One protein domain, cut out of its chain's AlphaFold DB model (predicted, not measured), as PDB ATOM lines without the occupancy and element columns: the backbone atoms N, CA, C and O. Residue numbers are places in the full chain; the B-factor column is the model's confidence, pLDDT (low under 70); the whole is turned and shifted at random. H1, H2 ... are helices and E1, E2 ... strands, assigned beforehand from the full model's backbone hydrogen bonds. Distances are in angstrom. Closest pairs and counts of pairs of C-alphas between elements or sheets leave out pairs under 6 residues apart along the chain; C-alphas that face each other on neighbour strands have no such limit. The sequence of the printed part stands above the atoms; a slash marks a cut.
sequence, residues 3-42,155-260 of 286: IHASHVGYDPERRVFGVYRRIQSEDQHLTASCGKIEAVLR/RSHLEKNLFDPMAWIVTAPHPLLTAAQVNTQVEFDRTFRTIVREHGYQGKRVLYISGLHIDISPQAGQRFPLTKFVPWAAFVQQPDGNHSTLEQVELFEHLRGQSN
ATOM      1  N   ILE A   3     215.229 224.280 184.705       91.50
ATOM      2  CA  ILE A   3     214.233 223.894 183.699       91.50
ATOM      3  C   ILE A   3     212.889 223.753 184.407       91.50
ATOM      4  O   ILE A   3     212.791 223.053 185.413       91.50
ATOM      5  N   HIS A   4     211.873 224.430 183.886       92.69
ATOM      6  CA  HIS A   4     210.506 224.406 184.394       92.69
ATOM      7  C   HIS A   4     209.532 224.100 183.253       92.69
ATOM      8  O   HIS A   4     209.755 224.506 182.112       92.69
ATOM      9  N   ALA A   5     208.444 223.389 183.541       91.44
ATOM     10  CA  ALA A   5     207.434 223.097 182.538       91.44
ATOM     11  C   ALA A   5     206.046 222.918 183.151       91.44
ATOM     12  O   ALA A   5     205.892 222.226 184.158       91.44
ATOM     13  N   SER A   6     205.027 223.457 182.481       92.38
ATOM     14  CA  SER A   6     203.656 222.958 182.651       92.38
ATOM     15  C   SER A   6     203.480 221.666 181.851       92.38
ATOM     16  O   SER A   6     204.259 221.384 180.941       92.38
ATOM     17  N   HIS A   7     202.448 220.884 182.160       90.44
ATOM     18  CA  HIS A   7     202.203 219.588 181.524       90.44
ATOM     19  C   HIS A   7     200.831 219.535 180.858       90.44
ATOM     20  O   HIS A   7     199.838 219.996 181.423       90.44
ATOM     21  N   VAL A   8     200.762 218.908 179.686       92.00
ATOM     22  CA  VAL A   8     199.513 218.618 178.980       92.00
ATOM     23  C   VAL A   8     199.591 217.257 178.293       92.00
ATOM     24  O   VAL A   8     200.629 216.864 177.770       92.00
ATOM     25  N   GLY A   9     198.478 216.528 178.289       90.19
ATOM     26  CA  GLY A   9     198.369 215.250 177.588       90.19
ATOM     27  C   GLY A   9     198.046 215.443 176.119       90.19
ATOM     28  O   GLY A   9     197.395 216.424 175.753       90.19
ATOM     29  N   TYR A  10     198.452 214.500 175.284       91.12
ATOM     30  CA  TYR A  10     198.054 214.452 173.885       91.12
ATOM     31  C   TYR A  10     197.703 213.024 173.478       91.12
ATOM     32  O   TYR A  10     198.498 212.109 173.674       91.12
ATOM     33  N   ASP A  11     196.527 212.820 172.893       88.62
ATOM     34  CA  ASP A  11     196.162 211.558 172.253       88.62
ATOM     35  C   ASP A  11     196.486 211.634 170.751       88.62
ATOM     36  O   ASP A  11     195.822 212.387 170.032       88.62
ATOM     37  N   PRO A  12     197.481 210.876 170.250       87.38
ATOM     38  CA  PRO A  12     197.857 210.904 168.840       87.38
ATOM     39  C   PRO A  12     196.820 210.261 167.909       87.38
ATOM     40  O   PRO A  12     196.788 210.613 166.729       87.38
ATOM     41  N   GLU A  13     195.971 209.353 168.402       86.44
ATOM     42  CA  GLU A  13     194.930 208.706 167.590       86.44
ATOM     43  C   GLU A  13     193.796 209.688 167.307       86.44
ATOM     44  O   GLU A  13     193.389 209.876 166.160       86.44
ATOM     45  N   ARG A  14     193.320 210.363 168.358       85.81
ATOM     46  CA  ARG A  14     192.232 211.349 168.262       85.81
ATOM     47  C   ARG A  14     192.717 212.743 167.878       85.81
ATOM     48  O   ARG A  14     191.910 213.570 167.471       85.81
ATOM     49  N   ARG A  15     194.024 212.998 167.991       89.50
ATOM     50  CA  ARG A  15     194.678 214.306 167.815       89.50
ATOM     51  C   ARG A  15     194.124 215.377 168.758       89.50
ATOM     52  O   ARG A  15     193.941 216.522 168.359       89.50
ATOM     53  N   VAL A  16     193.868 215.002 170.010       88.81
ATOM     54  CA  VAL A  16     193.253 215.877 171.020       88.81
ATOM     55  C   VAL A  16     194.215 216.113 172.179       88.81
ATOM     56  O   VAL A  16     194.850 215.183 172.674       88.81
ATOM     57  N   PHE A  17     194.304 217.365 172.623       89.44
ATOM     58  CA  PHE A  17     195.036 217.746 173.827       89.44
ATOM     59  C   PHE A  17     194.184 217.625 175.089       89.44
ATOM     60  O   PHE A  17     192.963 217.733 175.055       89.44
ATOM     61  N   GLY A  18     194.861 217.477 176.224       84.06
ATOM     62  CA  GLY A  18     194.241 217.433 177.541       84.06
ATOM     63  C   GLY A  18     193.868 216.032 178.010       84.06
ATOM     64  O   GLY A  18     193.449 215.889 179.147       84.06
ATOM     65  N   VAL A  19     194.080 215.002 177.192       82.75
ATOM     66  CA  VAL A  19     193.799 213.603 177.537       82.75
ATOM     67  C   VAL A  19     195.075 212.767 177.561       82.75
ATOM     68  O   VAL A  19     196.031 213.045 176.837       82.75
ATOM     69  N   TYR A  20     195.087 211.750 178.414       82.06
ATOM     70  CA  TYR A  20     196.194 210.829 178.596       82.06
ATOM     71  C   TYR A  20     195.694 209.425 178.938       82.06
ATOM     72  O   TYR A  20     194.863 209.250 179.833       82.06
ATOM     73  N   ARG A  21     196.208 208.410 178.239       78.75
ATOM     74  CA  ARG A  21     195.827 207.005 178.452       78.75
ATOM     75  C   ARG A  21     196.588 206.385 179.624       78.75
ATOM     76  O   ARG A  21     197.816 206.317 179.608       78.75
ATOM     77  N   ARG A  22     195.865 205.857 180.617       78.12
ATOM     78  CA  ARG A  22     196.449 205.181 181.792       78.12
ATOM     79  C   ARG A  22     196.508 203.664 181.570       78.12
ATOM     80  O   ARG A  22     195.597 202.947 181.974       78.12
ATOM     81  N   ILE A  23     197.581 203.166 180.946       67.38
ATOM     82  CA  ILE A  23     197.731 201.742 180.551       67.38
ATOM     83  C   ILE A  23     197.597 200.752 181.721       67.38
ATOM     84  O   ILE A  23     197.164 199.626 181.513       67.38
ATOM     85  N   GLN A  24     197.943 201.156 182.944       69.25
ATOM     86  CA  GLN A  24     197.872 200.289 184.129       69.25
ATOM     87  C   GLN A  24     196.506 200.312 184.843       69.25
ATOM     88  O   GLN A  24     196.383 199.753 185.927       69.25
ATOM     89  N   SER A  25     195.487 200.962 184.271       65.38
ATOM     90  CA  SER A  25     194.108 200.881 184.777       65.38
ATOM     91  C   SER A  25     193.357 199.717 184.127       65.38
ATOM     92  O   SER A  25     193.646 199.388 182.977       65.38
ATOM     93  N   GLU A  26     192.390 199.130 184.844       58.41
ATOM     94  CA  GLU A  26     191.622 197.949 184.398       58.41
ATOM     95  C   GLU A  26     191.056 198.113 182.975       58.41
ATOM     96  O   GLU A  26     191.160 197.192 182.168       58.41
ATOM     97  N   ASP A  27     190.606 199.326 182.628       67.50
ATOM     98  CA  ASP A  27     189.993 199.640 181.327       67.50
ATOM     99  C   ASP A  27     190.864 200.506 180.397       67.50
ATOM    100  O   ASP A  27     190.409 200.939 179.337       67.50
ATOM    101  N   GLN A  28     192.106 200.820 180.784       67.19
ATOM    102  CA  GLN A  28     192.998 201.730 180.040       67.19
ATOM    103  C   GLN A  28     192.330 203.061 179.647       67.19
ATOM    104  O   GLN A  28     192.522 203.575 178.537       67.19
ATOM    105  N   HIS A  29     191.517 203.608 180.548       68.62
ATOM    106  CA  HIS A  29     190.704 204.783 180.272       68.62
ATOM    107  C   HIS A  29     191.564 206.046 180.072       68.62
ATOM    108  O   HIS A  29     192.725 206.136 180.493       68.62
ATOM    109  N   LEU A  30     190.981 207.023 179.375       66.62
ATOM    110  CA  LEU A  30     191.574 208.339 179.150       66.62
ATOM    111  C   LEU A  30     191.194 209.263 180.314       66.62
ATOM    112  O   LEU A  30     190.011 209.447 180.588       66.62
ATOM    113  N   THR A  31     192.186 209.861 180.969       69.38
ATOM    114  CA  THR A  31     192.010 210.907 181.998       69.38
ATOM    115  C   THR A  31     192.727 212.177 181.566       69.38
ATOM    116  O   THR A  31     193.497 212.130 180.605       69.38
ATOM    117  N   ALA A  32     192.601 213.296 182.288       62.78
ATOM    118  CA  ALA A  32     193.554 214.375 182.049       62.78
ATOM    119  C   ALA A  32     194.986 213.979 182.432       62.78
ATOM    120  O   ALA A  32     195.227 213.134 183.308       62.78
ATOM    121  N   SER A  33     195.949 214.601 181.744       59.28
ATOM    122  CA  SER A  33     197.374 214.437 182.063       59.28
ATOM    123  C   SER A  33     197.756 215.210 183.322       59.28
ATOM    124  O   SER A  33     198.327 214.640 184.251       59.28
ATOM    125  N   CYS A  34     197.372 216.491 183.400       72.38
ATOM    126  CA  CYS A  34     197.597 217.323 184.577       72.38
ATOM    127  C   CYS A  34     196.323 217.394 185.428       72.38
ATOM    128  O   CYS A  34     195.485 218.275 185.230       72.38
ATOM    129  N   GLY A  35     196.206 216.494 186.409       74.06
ATOM    130  CA  GLY A  35     195.057 216.469 187.322       74.06
ATOM    131  C   GLY A  35     194.870 217.774 188.109       74.06
ATOM    132  O   GLY A  35     193.752 218.108 188.479       74.06
ATOM    133  N   LYS A  36     195.940 218.559 188.319       83.06
ATOM    134  CA  LYS A  36     195.867 219.847 189.027       83.06
ATOM    135  C   LYS A  36     195.211 220.944 188.181       83.06
ATOM    136  O   LYS A  36     194.323 221.626 188.680       83.06
ATOM    137  N   ILE A  37     195.620 221.098 186.915       85.88
ATOM    138  CA  ILE A  37     194.997 222.063 185.992       85.88
ATOM    139  C   ILE A  37     193.551 221.647 185.711       85.88
ATOM    140  O   ILE A  37     192.662 222.483 185.811       85.88
ATOM    141  N   GLU A  38     193.295 220.365 185.433       87.19
ATOM    142  CA  GLU A  38     191.929 219.867 185.219       87.19
ATOM    143  C   GLU A  38     191.020 220.154 186.420       87.19
ATOM    144  O   GLU A  38     189.925 220.686 186.246       87.19
ATOM    145  N   ALA A  39     191.487 219.871 187.641       87.31
ATOM    146  CA  ALA A  39     190.711 220.123 188.850       87.31
ATOM    147  C   ALA A  39     190.348 221.606 189.025       87.31
ATOM    148  O   ALA A  39     189.236 221.904 189.456       87.31
ATOM    149  N   VAL A  40     191.254 222.528 188.674       90.94
ATOM    150  CA  VAL A  40     190.969 223.971 188.688       90.94
ATOM    151  C   VAL A  40     189.930 224.324 187.624       90.94
ATOM    152  O   VAL A  40     188.940 224.979 187.945       90.94
ATOM    153  N   LEU A  41     190.126 223.875 186.378       93.44
ATOM    154  CA  LEU A  41     189.265 224.247 185.250       93.44
ATOM    155  C   LEU A  41     187.837 223.722 185.374       93.44
ATOM    156  O   LEU A  41     186.920 224.397 184.913       93.44
ATOM    157  N   ARG A  42     187.639 222.550 185.985       93.56
ATOM    158  CA  ARG A  42     186.343 221.860 186.011       93.56
ATOM    159  C   ARG A  42     185.190 222.758 186.461       93.56
ATOM    160  O   ARG A  42     184.192 222.852 185.763       93.56
ATOM    161  N   ARG A 155     197.072 224.775 194.725       68.69
ATOM    162  CA  ARG A 155     195.987 224.836 193.729       68.69
ATOM    163  C   ARG A 155     195.504 226.267 193.609       68.69
ATOM    164  O   ARG A 155     195.346 226.748 192.496       68.69
ATOM    165  N   SER A 156     195.434 226.979 194.728       79.69
ATOM    166  CA  SER A 156     195.068 228.393 194.759       79.69
ATOM    167  C   SER A 156     196.069 229.267 194.016       79.69
ATOM    168  O   SER A 156     195.701 230.284 193.443       79.69
ATOM    169  N   HIS A 157     197.349 228.890 194.008       85.75
ATOM    170  CA  HIS A 157     198.345 229.601 193.214       85.75
ATOM    171  C   HIS A 157     198.122 229.379 191.716       85.75
ATOM    172  O   HIS A 157     198.089 230.347 190.960       85.75
ATOM    173  N   LEU A 158     197.959 228.125 191.293       89.44
ATOM    174  CA  LEU A 158     197.675 227.814 189.894       89.44
ATOM    175  C   LEU A 158     196.398 228.519 189.430       89.44
ATOM    176  O   LEU A 158     196.375 229.137 188.375       89.44
ATOM    177  N   GLU A 159     195.347 228.470 190.238       91.88
ATOM    178  CA  GLU A 159     194.092 229.140 189.938       91.88
ATOM    179  C   GLU A 159     194.254 230.657 189.819       91.88
ATOM    180  O   GLU A 159     193.755 231.232 188.858       91.88
ATOM    181  N   LYS A 160     195.037 231.297 190.699       91.00
ATOM    182  CA  LYS A 160     195.384 232.724 190.569       91.00
ATOM    183  C   LYS A 160     196.088 233.044 189.251       91.00
ATOM    184  O   LYS A 160     195.782 234.069 188.657       91.00
ATOM    185  N   ASN A 161     196.981 232.176 188.773       92.50
ATOM    186  CA  ASN A 161     197.648 232.376 187.481       92.50
ATOM    187  C   ASN A 161     196.668 232.304 186.301       92.50
ATOM    188  O   ASN A 161     196.896 232.927 185.267       92.50
ATOM    189  N   LEU A 162     195.609 231.503 186.434       95.31
ATOM    190  CA  LEU A 162     194.651 231.232 185.364       95.31
ATOM    191  C   LEU A 162     193.395 232.110 185.438       95.31
ATOM    192  O   LEU A 162     192.648 232.135 184.466       95.31
ATOM    193  N   PHE A 163     193.150 232.801 186.556       93.81
ATOM    194  CA  PHE A 163     191.881 233.473 186.848       93.81
ATOM    195  C   PHE A 163     191.514 234.549 185.819       93.81
ATOM    196  O   PHE A 163     190.446 234.481 185.213       93.81
ATOM    197  N   ASP A 164     192.414 235.500 185.566       92.50
ATOM    198  CA  ASP A 164     192.170 236.595 184.619       92.50
ATOM    199  C   ASP A 164     191.916 236.097 183.178       92.50
ATOM    200  O   ASP A 164     190.927 236.507 182.563       92.50
ATOM    201  N   PRO A 165     192.725 235.174 182.613       96.19
ATOM    202  CA  PRO A 165     192.466 234.610 181.287       96.19
ATOM    203  C   PRO A 165     191.418 233.486 181.278       96.19
ATOM    204  O   PRO A 165     191.196 232.884 180.226       96.19
ATOM    205  N   MET A 166     190.756 233.173 182.398       97.06
ATOM    206  CA  MET A 166     189.913 231.978 182.518       97.06
ATOM    207  C   MET A 166     188.776 231.937 181.497       97.06
ATOM    208  O   MET A 166     188.499 230.878 180.935       97.06
ATOM    209  N   ALA A 167     188.152 233.082 181.205       97.44
ATOM    210  CA  ALA A 167     187.115 233.173 180.177       97.44
ATOM    211  C   ALA A 167     187.645 232.719 178.805       97.44
ATOM    212  O   ALA A 167     187.026 231.884 178.157       97.44
ATOM    213  N   TRP A 168     188.838 233.174 178.413       97.44
ATOM    214  CA  TRP A 168     189.504 232.746 177.179       97.44
ATOM    215  C   TRP A 168     189.879 231.263 177.195       97.44
ATOM    216  O   TRP A 168     189.734 230.580 176.181       97.44
ATOM    217  N   ILE A 169     190.336 230.758 178.344       97.62
ATOM    218  CA  ILE A 169     190.726 229.356 178.522       97.62
ATOM    219  C   ILE A 169     189.531 228.426 178.294       97.62
ATOM    220  O   ILE A 169     189.642 227.482 177.513       97.62
ATOM    221  N   VAL A 170     188.390 228.670 178.948       97.06
ATOM    222  CA  VAL A 170     187.241 227.748 178.881       97.06
ATOM    223  C   VAL A 170     186.536 227.759 177.526       97.06
ATOM    224  O   VAL A 170     185.955 226.744 177.148       97.06
ATOM    225  N   THR A 171     186.621 228.859 176.772       96.81
ATOM    226  CA  THR A 171     186.084 228.934 175.402       96.81
ATOM    227  C   THR A 171     187.049 228.427 174.332       96.81
ATOM    228  O   THR A 171     186.668 228.327 173.165       96.81
ATOM    229  N   ALA A 172     188.313 228.163 174.676       95.94
ATOM    230  CA  ALA A 172     189.304 227.721 173.706       95.94
ATOM    231  C   ALA A 172     188.973 226.312 173.170       95.94
ATOM    232  O   ALA A 172     188.416 225.489 173.898       95.94
ATOM    233  N   PRO A 173     189.391 225.963 171.938       92.50
ATOM    234  CA  PRO A 173     189.208 224.611 171.401       92.50
ATOM    235  C   PRO A 173     189.859 223.510 172.255       92.50
ATOM    236  O   PRO A 173     189.395 222.370 172.276       92.50
ATOM    237  N   HIS A 174     190.942 223.848 172.963       93.75
ATOM    238  CA  HIS A 174     191.686 222.934 173.828       93.75
ATOM    239  C   HIS A 174     191.986 223.591 175.188       93.75
ATOM    240  O   HIS A 174     193.132 223.976 175.429       93.75
ATOM    241  N   PRO A 175     191.001 223.695 176.102       94.19
ATOM    242  CA  PRO A 175     191.140 224.460 177.346       94.19
ATOM    243  C   PRO A 175     192.339 224.045 178.203       94.19
ATOM    244  O   PRO A 175     193.061 224.892 178.716       94.19
ATOM    245  N   LEU A 176     192.612 222.740 178.309       93.38
ATOM    246  CA  LEU A 176     193.752 222.229 179.077       93.38
ATOM    247  C   LEU A 176     195.107 222.624 178.476       93.38
ATOM    248  O   LEU A 176     196.036 222.923 179.224       93.38
ATOM    249  N   LEU A 177     195.226 222.650 177.144       94.81
ATOM    250  CA  LEU A 177     196.436 223.138 176.480       94.81
ATOM    251  C   LEU A 177     196.597 224.638 176.712       94.81
ATOM    252  O   LEU A 177     197.669 225.072 177.124       94.81
ATOM    253  N   THR A 178     195.530 225.408 176.498       96.38
ATOM    254  CA  THR A 178     195.543 226.860 176.691       96.38
ATOM    255  C   THR A 178     195.896 227.221 178.134       96.38
ATOM    256  O   THR A 178     196.761 228.062 178.356       96.38
ATOM    257  N   ALA A 179     195.326 226.531 179.123       96.06
ATOM    258  CA  ALA A 179     195.670 226.718 180.530       96.06
ATOM    259  C   ALA A 179     197.140 226.388 180.825       96.06
ATOM    260  O   ALA A 179     197.811 227.144 181.524       96.06
ATOM    261  N   ALA A 180     197.670 225.291 180.276       94.94
ATOM    262  CA  ALA A 180     199.074 224.934 180.464       94.94
ATOM    263  C   ALA A 180     200.024 225.972 179.836       94.94
ATOM    264  O   ALA A 180     201.032 226.320 180.445       94.94
ATOM    265  N   GLN A 181     199.685 226.508 178.659       95.56
ATOM    266  CA  GLN A 181     200.442 227.580 178.000       95.56
ATOM    267  C   GLN A 181     200.433 228.873 178.825       95.56
ATOM    268  O   GLN A 181     201.495 229.427 179.107       95.56
ATOM    269  N   VAL A 182     199.250 229.312 179.271       95.94
ATOM    270  CA  VAL A 182     199.095 230.487 180.144       95.94
ATOM    271  C   VAL A 182     199.906 230.313 181.427       95.94
ATOM    272  O   VAL A 182     200.679 231.196 181.791       95.94
ATOM    273  N   ASN A 183     199.793 229.161 182.094       95.25
ATOM    274  CA  ASN A 183     200.543 228.908 183.319       95.25
ATOM    275  C   ASN A 183     202.060 228.930 183.078       95.25
ATOM    276  O   ASN A 183     202.792 229.519 183.867       95.25
ATOM    277  N   THR A 184     202.540 228.345 181.975       95.06
ATOM    278  CA  THR A 184     203.961 228.398 181.592       95.06
ATOM    279  C   THR A 184     204.455 229.835 181.434       95.06
ATOM    280  O   THR A 184     205.561 230.140 181.884       95.06
ATOM    281  N   GLN A 185     203.649 230.715 180.838       95.00
ATOM    282  CA  GLN A 185     203.985 232.128 180.669       95.00
ATOM    283  C   GLN A 185     204.025 232.875 182.013       95.00
ATOM    284  O   GLN A 185     205.000 233.574 182.293       95.00
ATOM    285  N   VAL A 186     203.003 232.704 182.857       94.25
ATOM    286  CA  VAL A 186     202.925 233.368 184.172       94.25
ATOM    287  C   VAL A 186     204.064 232.912 185.089       94.25
ATOM    288  O   VAL A 186     204.736 233.739 185.708       94.25
ATOM    289  N   GLU A 187     204.348 231.608 185.132       93.62
ATOM    290  CA  GLU A 187     205.455 231.061 185.924       93.62
ATOM    291  C   GLU A 187     206.829 231.452 185.374       93.62
ATOM    292  O   GLU A 187     207.782 231.617 186.143       93.62
ATOM    293  N   PHE A 188     206.956 231.638 184.056       95.62
ATOM    294  CA  PHE A 188     208.177 232.183 183.472       95.62
ATOM    295  C   PHE A 188     208.449 233.596 183.992       95.62
ATOM    296  O   PHE A 188     209.514 233.816 184.569       95.62
ATOM    297  N   ASP A 189     207.484 234.513 183.868       94.56
ATOM    298  CA  ASP A 189     207.625 235.900 184.333       94.56
ATOM    299  C   ASP A 189     207.917 235.966 185.842       94.56
ATOM    300  O   ASP A 189     208.872 236.620 186.274       94.56
ATOM    301  N   ARG A 190     207.162 235.211 186.649       92.94
ATOM    302  CA  ARG A 190     207.357 235.136 188.104       92.94
ATOM    303  C   ARG A 190     208.758 234.648 188.475       92.94
ATOM    304  O   ARG A 190     209.425 235.248 189.326       92.94
ATOM    305  N   THR A 191     209.205 233.552 187.865       93.56
ATOM    306  CA  THR A 191     210.504 232.940 188.174       93.56
ATOM    307  C   THR A 191     211.648 233.836 187.719       93.56
ATOM    308  O   THR A 191     212.579 234.067 188.489       93.56
ATOM    309  N   PHE A 192     211.549 234.422 186.525       92.94
ATOM    310  CA  PHE A 192     212.504 235.414 186.032       92.94
ATOM    311  C   PHE A 192     212.666 236.582 187.020       92.94
ATOM    312  O   PHE A 192     213.784 236.875 187.449       92.94
ATOM    313  N   ARG A 193     211.564 237.201 187.464       93.75
ATOM    314  CA  ARG A 193     211.609 238.303 188.445       93.75
ATOM    315  C   ARG A 193     212.225 237.880 189.774       93.75
ATOM    316  O   ARG A 193     212.900 238.686 190.410       93.75
ATOM    317  N   THR A 194     211.988 236.639 190.191       93.56
ATOM    318  CA  THR A 194     212.580 236.077 191.411       93.56
ATOM    319  C   THR A 194     214.093 235.951 191.261       93.56
ATOM    320  O   THR A 194     214.822 236.444 192.117       93.56
ATOM    321  N   ILE A 195     214.572 235.379 190.151       93.06
ATOM    322  CA  ILE A 195     216.008 235.224 189.876       93.06
ATOM    323  C   ILE A 195     216.715 236.583 189.879       93.06
ATOM    324  O   ILE A 195     217.755 236.721 190.511       93.06
ATOM    325  N   VAL A 196     216.136 237.596 189.229       91.88
ATOM    326  CA  VAL A 196     216.740 238.938 189.147       91.88
ATOM    327  C   VAL A 196     216.826 239.632 190.513       91.88
ATOM    328  O   VAL A 196     217.750 240.406 190.754       91.88
ATOM    329  N   ARG A 197     215.860 239.398 191.409       91.50
ATOM    330  CA  ARG A 197     215.769 240.105 192.700       91.50
ATOM    331  C   ARG A 197     216.509 239.411 193.836       91.50
ATOM    332  O   ARG A 197     216.939 240.083 194.769       91.50
ATOM    333  N   GLU A 198     216.609 238.089 193.795       94.00
ATOM    334  CA  GLU A 198     217.103 237.305 194.920       94.00
ATOM    335  C   GLU A 198     218.639 237.320 194.995       94.00
ATOM    336  O   GLU A 198     219.342 237.020 194.025       94.00
ATOM    337  N   HIS A 199     219.177 237.623 196.179       90.81
ATOM    338  CA  HIS A 199     220.619 237.798 196.391       90.81
ATOM    339  C   HIS A 199     221.401 236.524 196.060       90.81
ATOM    340  O   HIS A 199     222.525 236.582 195.564       90.81
ATOM    341  N   GLY A 200     220.778 235.361 196.269       91.62
ATOM    342  CA  GLY A 200     221.365 234.059 195.975       91.62
ATOM    343  C   GLY A 200     221.734 233.833 194.505       91.62
ATOM    344  O   GLY A 200     222.522 232.923 194.238       91.62
ATOM    345  N   TYR A 201     221.216 234.627 193.561       91.38
ATOM    346  CA  TYR A 201     221.548 234.528 192.133       91.38
ATOM    347  C   TYR A 201     222.504 235.619 191.634       91.38
ATOM    348  O   TYR A 201     222.975 235.532 190.500       91.38
ATOM    349  N   GLN A 202     222.844 236.609 192.460       90.31
ATOM    350  CA  GLN A 202     223.786 237.663 192.082       90.31
ATOM    351  C   GLN A 202     225.187 237.086 191.830       90.31
ATOM    352  O   GLN A 202     225.637 236.172 192.524       90.31
ATOM    353  N   GLY A 203     225.873 237.588 190.801       92.62
ATOM    354  CA  GLY A 203     227.210 237.115 190.423       92.62
ATOM    355  C   GLY A 203     227.250 235.725 189.774       92.62
ATOM    356  O   GLY A 203     228.327 235.244 189.424       92.62
ATOM    357  N   LYS A 204     226.104 235.051 189.601       93.38
ATOM    358  CA  LYS A 204     226.033 233.706 189.016       93.38
ATOM    359  C   LYS A 204     225.645 233.758 187.544       93.38
ATOM    360  O   LYS A 204     224.810 234.559 187.130       93.38
ATOM    361  N   ARG A 205     226.203 232.822 186.770       95.44
ATOM    362  CA  ARG A 205     225.709 232.498 185.429       95.44
ATOM    363  C   ARG A 205     224.446 231.651 185.568       95.44
ATOM    364  O   ARG A 205     224.511 230.533 186.083       95.44
ATOM    365  N   VAL A 206     223.311 232.169 185.113       95.50
ATOM    366  CA  VAL A 206     222.017 231.481 185.204       95.50
ATOM    367  C   VAL A 206     221.447 231.295 183.807       95.50
ATOM    368  O   VAL A 206     221.360 232.238 183.034       95.50
ATOM    369  N   LEU A 207     221.052 230.063 183.501       95.06
ATOM    370  CA  LEU A 207     220.189 229.732 182.373       95.06
ATOM    371  C   LEU A 207     218.905 229.156 182.960       95.06
ATOM    372  O   LEU A 207     218.962 228.128 183.646       95.06
ATOM    373  N   TYR A 208     217.790 229.831 182.714       96.62
ATOM    374  CA  TYR A 208     216.451 229.391 183.074       96.62
ATOM    375  C   TYR A 208     215.643 229.173 181.799       96.62
ATOM    376  O   TYR A 208     215.538 230.088 180.995       96.62
ATOM    377  N   ILE A 209     215.083 227.981 181.608       96.19
ATOM    378  CA  ILE A 209     214.213 227.661 180.474       96.19
ATOM    379  C   ILE A 209     212.858 227.222 181.020       96.19
ATOM    380  O   ILE A 209     212.787 226.282 181.814       96.19
ATOM    381  N   SER A 210     211.788 227.882 180.579       96.25
ATOM    382  CA  SER A 210     210.416 227.427 180.814       96.25
ATOM    383  C   SER A 210     209.835 226.865 179.525       96.25
ATOM    384  O   SER A 210     210.164 227.323 178.426       96.25
ATOM    385  N   GLY A 211     208.978 225.861 179.640       95.56
ATOM    386  CA  GLY A 211     208.367 225.216 178.490       95.56
ATOM    387  C   GLY A 211     207.084 224.473 178.813       95.56
ATOM    388  O   GLY A 211     206.432 224.688 179.839       95.56
ATOM    389  N   LEU A 212     206.713 223.597 177.893       94.69
ATOM    390  CA  LEU A 212     205.544 222.742 177.992       94.69
ATOM    391  C   LEU A 212     205.968 221.292 177.764       94.69
ATOM    392  O   LEU A 212     206.512 220.955 176.713       94.69
ATOM    393  N   HIS A 213     205.696 220.429 178.733       93.56
ATOM    394  CA  HIS A 213     205.754 218.987 178.549       93.56
ATOM    395  C   HIS A 213     204.457 218.502 177.908       93.56
ATOM    396  O   HIS A 213     203.366 218.682 178.451       93.56
ATOM    397  N   ILE A 214     204.588 217.886 176.738       92.06
ATOM    398  CA  ILE A 214     203.509 217.195 176.046       92.06
ATOM    399  C   ILE A 214     203.687 215.701 176.293       92.06
ATOM    400  O   ILE A 214     204.558 215.065 175.695       92.06
ATOM    401  N   ASP A 215     202.848 215.158 177.164       90.12
ATOM    402  CA  ASP A 215     202.813 213.739 177.492       90.12
ATOM    403  C   ASP A 215     201.953 213.016 176.451       90.12
ATOM    404  O   ASP A 215     200.723 213.119 176.432       90.12
ATOM    405  N   ILE A 216     202.610 212.310 175.535       89.44
ATOM    406  CA  ILE A 216     201.953 211.558 174.472       89.44
ATOM    407  C   ILE A 216     201.335 210.306 175.087       89.44
ATOM    408  O   ILE A 216     202.023 209.488 175.706       89.44
ATOM    409  N   SER A 217     200.028 210.156 174.892       85.81
ATOM    410  CA  SER A 217     199.269 208.991 175.326       85.81
ATOM    411  C   SER A 217     199.898 207.732 174.737       85.81
ATOM    412  O   SER A 217     200.027 207.638 173.511       85.81
ATOM    413  N   PRO A 218     200.290 206.768 175.578       84.56
ATOM    414  CA  PRO A 218     200.938 205.565 175.094       84.56
ATOM    415  C   PRO A 218     199.935 204.665 174.353       84.56
ATOM    416  O   PRO A 218     198.756 204.587 174.708       84.56
ATOM    417  N   GLN A 219     200.409 203.996 173.304       80.81
ATOM    418  CA  GLN A 219     199.642 203.031 172.512       80.81
ATOM    419  C   GLN A 219     199.800 201.604 173.052       80.81
ATOM    420  O   GLN A 219     200.724 201.306 173.813       80.81
ATOM    421  N   ALA A 220     198.911 200.697 172.637       74.69
ATOM    422  CA  ALA A 220     198.994 199.287 173.008       74.69
ATOM    423  C   ALA A 220     200.375 198.704 172.647       74.69
ATOM    424  O   ALA A 220     200.842 198.823 171.516       74.69
ATOM    425  N   GLY A 221     201.043 198.087 173.625       75.56
ATOM    426  CA  GLY A 221     202.386 197.518 173.465       75.56
ATOM    427  C   GLY A 221     203.549 198.485 173.723       75.56
ATOM    428  O   GLY A 221     204.690 198.029 173.815       75.56
ATOM    429  N   GLN A 222     203.304 199.787 173.913       75.62
ATOM    430  CA  GLN A 222     204.343 200.713 174.368       75.62
ATOM    431  C   GLN A 222     204.583 200.561 175.873       75.62
ATOM    432  O   GLN A 222     203.666 200.690 176.681       75.62
ATOM    433  N   ARG A 223     205.841 200.295 176.253       69.00
ATOM    434  CA  ARG A 223     206.248 200.143 177.662       69.00
ATOM    435  C   ARG A 223     206.498 201.472 178.367       69.00
ATOM    436  O   ARG A 223     206.281 201.556 179.570       69.00
ATOM    437  N   PHE A 224     206.958 202.482 177.631       68.19
ATOM    438  CA  PHE A 224     207.316 203.782 178.185       68.19
ATOM    439  C   PHE A 224     206.530 204.892 177.494       68.19
ATOM    440  O   PHE A 224     206.409 204.869 176.264       68.19
ATOM    441  N   PRO A 225     205.992 205.853 178.261       74.50
ATOM    442  CA  PRO A 225     205.339 207.008 177.682       74.50
ATOM    443  C   PRO A 225     206.363 207.915 177.007       74.50
ATOM    444  O   PRO A 225     207.511 208.020 177.440       74.50
ATOM    445  N   LEU A 226     205.939 208.574 175.934       85.81
ATOM    446  CA  LEU A 226     206.758 209.563 175.251       85.81
ATOM    447  C   LEU A 226     206.376 210.943 175.771       85.81
ATOM    448  O   LEU A 226     205.217 211.335 175.666       85.81
ATOM    449  N   THR A 227     207.348 211.701 176.266       88.62
ATOM    450  CA  THR A 227     207.157 213.112 176.616       88.62
ATOM    451  C   THR A 227     207.998 213.966 175.682       88.62
ATOM    452  O   THR A 227     209.174 213.687 175.447       88.62
ATOM    453  N   LYS A 228     207.392 215.016 175.124       91.00
ATOM    454  CA  LYS A 228     208.095 216.027 174.331       91.00
ATOM    455  C   LYS A 228     208.144 217.329 175.114       91.00
ATOM    456  O   LYS A 228     207.100 217.844 175.498       91.00
ATOM    457  N   PHE A 229     209.338 217.876 175.317       92.50
ATOM    458  CA  PHE A 229     209.495 219.226 175.845       92.50
ATOM    459  C   PHE A 229     209.467 220.235 174.697       92.50
ATOM    460  O   PHE A 229     210.265 220.152 173.764       92.50
ATOM    461  N   VAL A 230     208.538 221.181 174.770       94.00
ATOM    462  CA  VAL A 230     208.456 222.328 173.869       94.00
ATOM    463  C   VAL A 230     208.969 223.546 174.637       94.00
ATOM    464  O   VAL A 230     208.259 224.024 175.527       94.00
ATOM    465  N   PRO A 231     210.183 224.049 174.350       94.06
ATOM    466  CA  PRO A 231     210.669 225.274 174.970       94.06
ATOM    467  C   PRO A 231     209.729 226.444 174.658       94.06
ATOM    468  O   PRO A 231     209.213 226.558 173.545       94.06
ATOM    469  N   TRP A 232     209.487 227.292 175.656       95.06
ATOM    470  CA  TRP A 232     208.623 228.467 175.544       95.06
ATOM    471  C   TRP A 232     209.433 229.754 175.571       95.06
ATOM    472  O   TRP A 232     209.317 230.567 174.669       95.06
ATOM    473  N   ALA A 233     210.275 229.925 176.585       96.94
ATOM    474  CA  ALA A 233     211.160 231.074 176.701       96.94
ATOM    475  C   ALA A 233     212.361 230.718 177.576       96.94
ATOM    476  O   ALA A 233     212.295 229.804 178.408       96.94
ATOM    477  N   ALA A 234     213.454 231.453 177.395       97.50
ATOM    478  CA  ALA A 234     214.629 231.336 178.241       97.50
ATOM    479  C   ALA A 234     215.057 232.691 178.792       97.50
ATOM    480  O   ALA A 234     214.966 233.711 178.121       97.50
ATOM    481  N   PHE A 235     215.570 232.679 180.012       97.12
ATOM    482  CA  PHE A 235     216.252 233.794 180.637       97.12
ATOM    483  C   PHE A 235     217.722 233.426 180.834       97.12
ATOM    484  O   PHE A 235     218.043 232.360 181.373       97.12
ATOM    485  N   VAL A 236     218.611 234.317 180.403       96.12
ATOM    486  CA  VAL A 236     220.059 234.146 180.502       96.12
ATOM    487  C   VAL A 236     220.636 235.303 181.301       96.12
ATOM    488  O   VAL A 236     220.481 236.455 180.919       96.12
ATOM    489  N   GLN A 237     221.347 234.988 182.381       95.69
ATOM    490  CA  GLN A 237     222.082 235.945 183.203       95.69
ATOM    491  C   GLN A 237     223.573 235.618 183.188       95.69
ATOM    492  O   GLN A 237     223.979 234.463 183.363       95.69
ATOM    493  N   GLN A 238     224.389 236.650 183.027       95.88
ATOM    494  CA  GLN A 238     225.839 236.596 183.128       95.88
ATOM    495  C   GLN A 238     226.312 236.986 184.544       95.88
ATOM    496  O   GLN A 238     225.597 237.682 185.269       95.88
ATOM    497  N   PRO A 239     227.525 236.574 184.961       94.44
ATOM    498  CA  PRO A 239     228.077 236.933 186.272       94.44
ATOM    499  C   PRO A 239     228.221 238.440 186.531       94.44
ATOM    500  O   PRO A 239     228.241 238.857 187.682       94.44
ATOM    501  N   ASP A 240     228.319 239.257 185.482       92.38
ATOM    502  CA  ASP A 240     228.400 240.723 185.567       92.38
ATOM    503  C   ASP A 240     227.032 241.400 185.801       92.38
ATOM    504  O   ASP A 240     226.966 242.618 185.944       92.38
ATOM    505  N   GLY A 241     225.944 240.621 185.862       86.06
ATOM    506  CA  GLY A 241     224.574 241.106 186.033       86.06
ATOM    507  C   GLY A 241     223.838 241.403 184.722       86.06
ATOM    508  O   GLY A 241     222.620 241.616 184.752       86.06
ATOM    509  N   ASN A 242     224.524 241.364 183.573       93.25
ATOM    510  CA  ASN A 242     223.874 241.492 182.272       93.25
ATOM    511  C   ASN A 242     222.953 240.300 182.029       93.25
ATOM    512  O   ASN A 242     223.301 239.151 182.317       93.25
ATOM    513  N   HIS A 243     221.776 240.568 181.471       94.25
ATOM    514  CA  HIS A 243     220.805 239.527 181.194       94.25
ATOM    515  C   HIS A 243     219.982 239.794 179.940       94.25
ATOM    516  O   HIS A 243     219.818 240.937 179.516       94.25
ATOM    517  N   SER A 244     219.457 238.720 179.362       95.19
ATOM    518  CA  SER A 244     218.567 238.751 178.208       95.19
ATOM    519  C   SER A 244     217.495 237.670 178.314       95.19
ATOM    520  O   SER A 244     217.653 236.667 179.019       95.19
ATOM    521  N   THR A 245     216.405 237.883 177.585       96.69
ATOM    522  CA  THR A 245     215.345 236.896 177.379       96.69
ATOM    523  C   THR A 245     215.410 236.422 175.934       96.69
ATOM    524  O   THR A 245     215.664 237.230 175.046       96.69
ATOM    525  N   LEU A 246     215.207 235.124 175.715       96.50
ATOM    526  CA  LEU A 246     215.016 234.526 174.397       96.50
ATOM    527  C   LEU A 246     213.565 234.072 174.298       96.50
ATOM    528  O   LEU A 246     213.131 233.206 175.067       96.50
ATOM    529  N   GLU A 247     212.836 234.654 173.353       95.44
ATOM    530  CA  GLU A 247     211.470 234.236 173.044       95.44
ATOM    531  C   GLU A 247     211.470 232.886 172.317       95.44
ATOM    532  O   GLU A 247     212.504 232.417 171.838       95.44
ATOM    533  N   GLN A 248     210.303 232.246 172.225       94.31
ATOM    534  CA  GLN A 248     210.186 230.865 171.752       94.31
ATOM    535  C   GLN A 248     210.944 230.584 170.448       94.31
ATOM    536  O   GLN A 248     211.689 229.608 170.368       94.31
ATOM    537  N   VAL A 249     210.755 231.425 169.428       94.56
ATOM    538  CA  VAL A 249     211.365 231.235 168.103       94.56
ATOM    539  C   VAL A 249     212.885 231.340 168.183       94.56
ATOM    540  O   VAL A 249     213.577 230.423 167.747       94.56
ATOM    541  N   GLU A 250     213.393 232.400 168.811       95.50
ATOM    542  CA  GLU A 250     214.830 232.632 168.993       95.50
ATOM    543  C   GLU A 250     215.469 231.480 169.773       95.50
ATOM    544  O   GLU A 250     216.495 230.933 169.374       95.50
ATOM    545  N   LEU A 251     214.830 231.047 170.862       95.06
ATOM    546  CA  LEU A 251     215.287 229.920 171.665       95.06
ATOM    547  C   LEU A 251     215.358 228.631 170.838       95.06
ATOM    548  O   LEU A 251     216.346 227.902 170.925       95.06
ATOM    549  N   PHE A 252     214.346 228.349 170.018       92.81
ATOM    550  CA  PHE A 252     214.364 227.194 169.125       92.81
ATOM    551  C   PHE A 252     215.505 227.268 168.109       92.81
ATOM    552  O   PHE A 252     216.182 226.263 167.894       92.81
ATOM    553  N   GLU A 253     215.736 228.426 167.497       93.62
ATOM    554  CA  GLU A 253     216.840 228.626 166.555       93.62
ATOM    555  C   GLU A 253     218.196 228.421 167.236       93.62
ATOM    556  O   GLU A 253     219.025 227.649 166.745       93.62
ATOM    557  N   HIS A 254     218.387 229.012 168.419       92.62
ATOM    558  CA  HIS A 254     219.593 228.842 169.225       92.62
ATOM    559  C   HIS A 254     219.843 227.378 169.600       92.62
ATOM    560  O   HIS A 254     220.979 226.915 169.484       92.62
ATOM    561  N   LEU A 255     218.802 226.647 170.018       90.25
ATOM    562  CA  LEU A 255     218.896 225.227 170.369       90.25
ATOM    563  C   LEU A 255     219.186 224.352 169.146       90.25
ATOM    564  O   LEU A 255     220.024 223.460 169.230       90.25
ATOM    565  N   ARG A 256     218.544 224.608 167.997       89.62
ATOM    566  CA  ARG A 256     218.793 223.850 166.755       89.62
ATOM    567  C   ARG A 256     220.176 224.106 166.165       89.62
ATOM    568  O   ARG A 256     220.673 223.254 165.437       89.62
ATOM    569  N   GLY A 257     220.771 225.261 166.456       91.44
ATOM    570  CA  GLY A 257     222.143 225.580 166.073       91.44
ATOM    571  C   GLY A 257     223.215 224.892 166.925       91.44
ATOM    572  O   GLY A 257     224.386 224.949 166.556       91.44
ATOM    573  N   GLN A 258     222.854 224.262 168.052       89.69
ATOM    574  CA  GLN A 258     223.813 223.533 168.887       89.69
ATOM    575  C   GLN A 258     224.164 222.164 168.295       89.69
ATOM    576  O   GLN A 258     223.374 221.544 167.584       89.69
ATOM    577  N   SER A 259     225.360 221.677 168.630       89.81
ATOM    578  CA  SER A 259     225.762 220.305 168.321       89.81
ATOM    579  C   SER A 259     224.895 219.301 169.085       89.81
ATOM    580  O   SER A 259     224.542 219.522 170.243       89.81
ATOM    581  N   ASN A 260     224.613 218.159 168.454       86.81
ATOM    582  CA  ASN A 260     224.021 217.007 169.139       86.81
ATOM    583  C   ASN A 260     225.039 216.269 170.024       86.81
ATOM    584  O   ASN A 260     224.654 215.431 170.834       86.81
TER     585      ASN A 260
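Overview. This is residues 3 to 42 and 155 to 260 of the 286 residues of an uncharacterized protein of Gammaproteobacteria bacterium (UniProt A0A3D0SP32). A long, twisted sheet of four strands has the long helix H4 packed along one face, while the short helix H5 packs on the opposite face, beside E3. Three short helices, H1, H2 and H3, gather round H4 near its residues 175 to 186, and of these H1 only grazes the sheet. The printed part has 146 residues, with five named helices and four named strands in the order E1 H1 H2 H3 H4 E2 E3 E4 H5, a mixed class of helices and strands. The sheet is mixed, in the order E1 E2 E3 E4. The whole is only just compact, close to loose, with a radius of gyration of the C-alphas of 17.5 A and spans of 56 by 40 by 25 A.

Along the chain. Find C-alpha 3 at (214.233, 223.894, 183.699); from there E1 runs over residues 3 to 11, 24.7 A, and bends by 54 degrees at residue 6. Then come H1, residues 35 to 42, H2, residues 155 to 163, and H3, residues 166 to 171. H4, residues 175 to 197, begins at C-alpha 175 at (191.140, 224.460, 177.346) and is 33.0 A long. E2, residues 206 to 216, is 30.2 A long; E3, residues 226 to 237, is 31.5 A long and bends by 59 degrees at residue 232. Look next for E4, residues 243 to 246, and H5, residues 248 to 256, which ends at C-alpha 256 at (218.793, 223.850, 166.755).

Arrangement. Start at the edge strand E1, parallel to E2 at 13 degrees, where N 4 and O 209 are 2.9 A apart, within hydrogen-bond range. E2, E3 and E4 form a meander, each strand the antiparallel neighbour of the one before, in two hairpins; N 208 and O 235 are 2.9 A apart, and N 246 and O 234 2.8 A. H4 is on the sheet at a height of 8.5 A, over E2 and along the strands, at 13 degrees to E2 on the local plane; the closest C-alphas of H4 and E2, Phe 188 and Ser 210, are 5.9 A apart. H4 is the hub: with residues 179 to 186 it touches H2, about perpendicular at 77 degrees, closest at C-alphas Asn 161 and Asn 183, 6.1 A. With residues 176 to 180 it touches H1 at a steep tilt of 63 degrees, opposite ways, closest at C-alphas Glu 38 and Leu 176, 6.8 A. H3 touches H4 only at the corner, closest at C-alphas Ile 169 and Pro 175, 5.1 A. On the opposite face from H4, H5 has a height of 5.6 A over the sheet and lies over none of its strands; its closest C-alpha to E3 is Gln 248, 4.8 A from Trp 232. In H1, H2, H3, H4 and H5 every O i to N i+4 pair is within hydrogen-bond range.

Size, cuts and confidence. The C-alphas of Glu 26 and Asp 240, the two farthest apart, are 56.4 A from each other. Residues 43 to 154 are not printed; C-alphas 42 and 155 are 12.7 A apart across this cut. The link from E1 to H1 is long, 23 residues. Its residues 23 to 33 have pLDDT under 70, as do residues 155, 223 and 224; the mean of the printed part is 88.9.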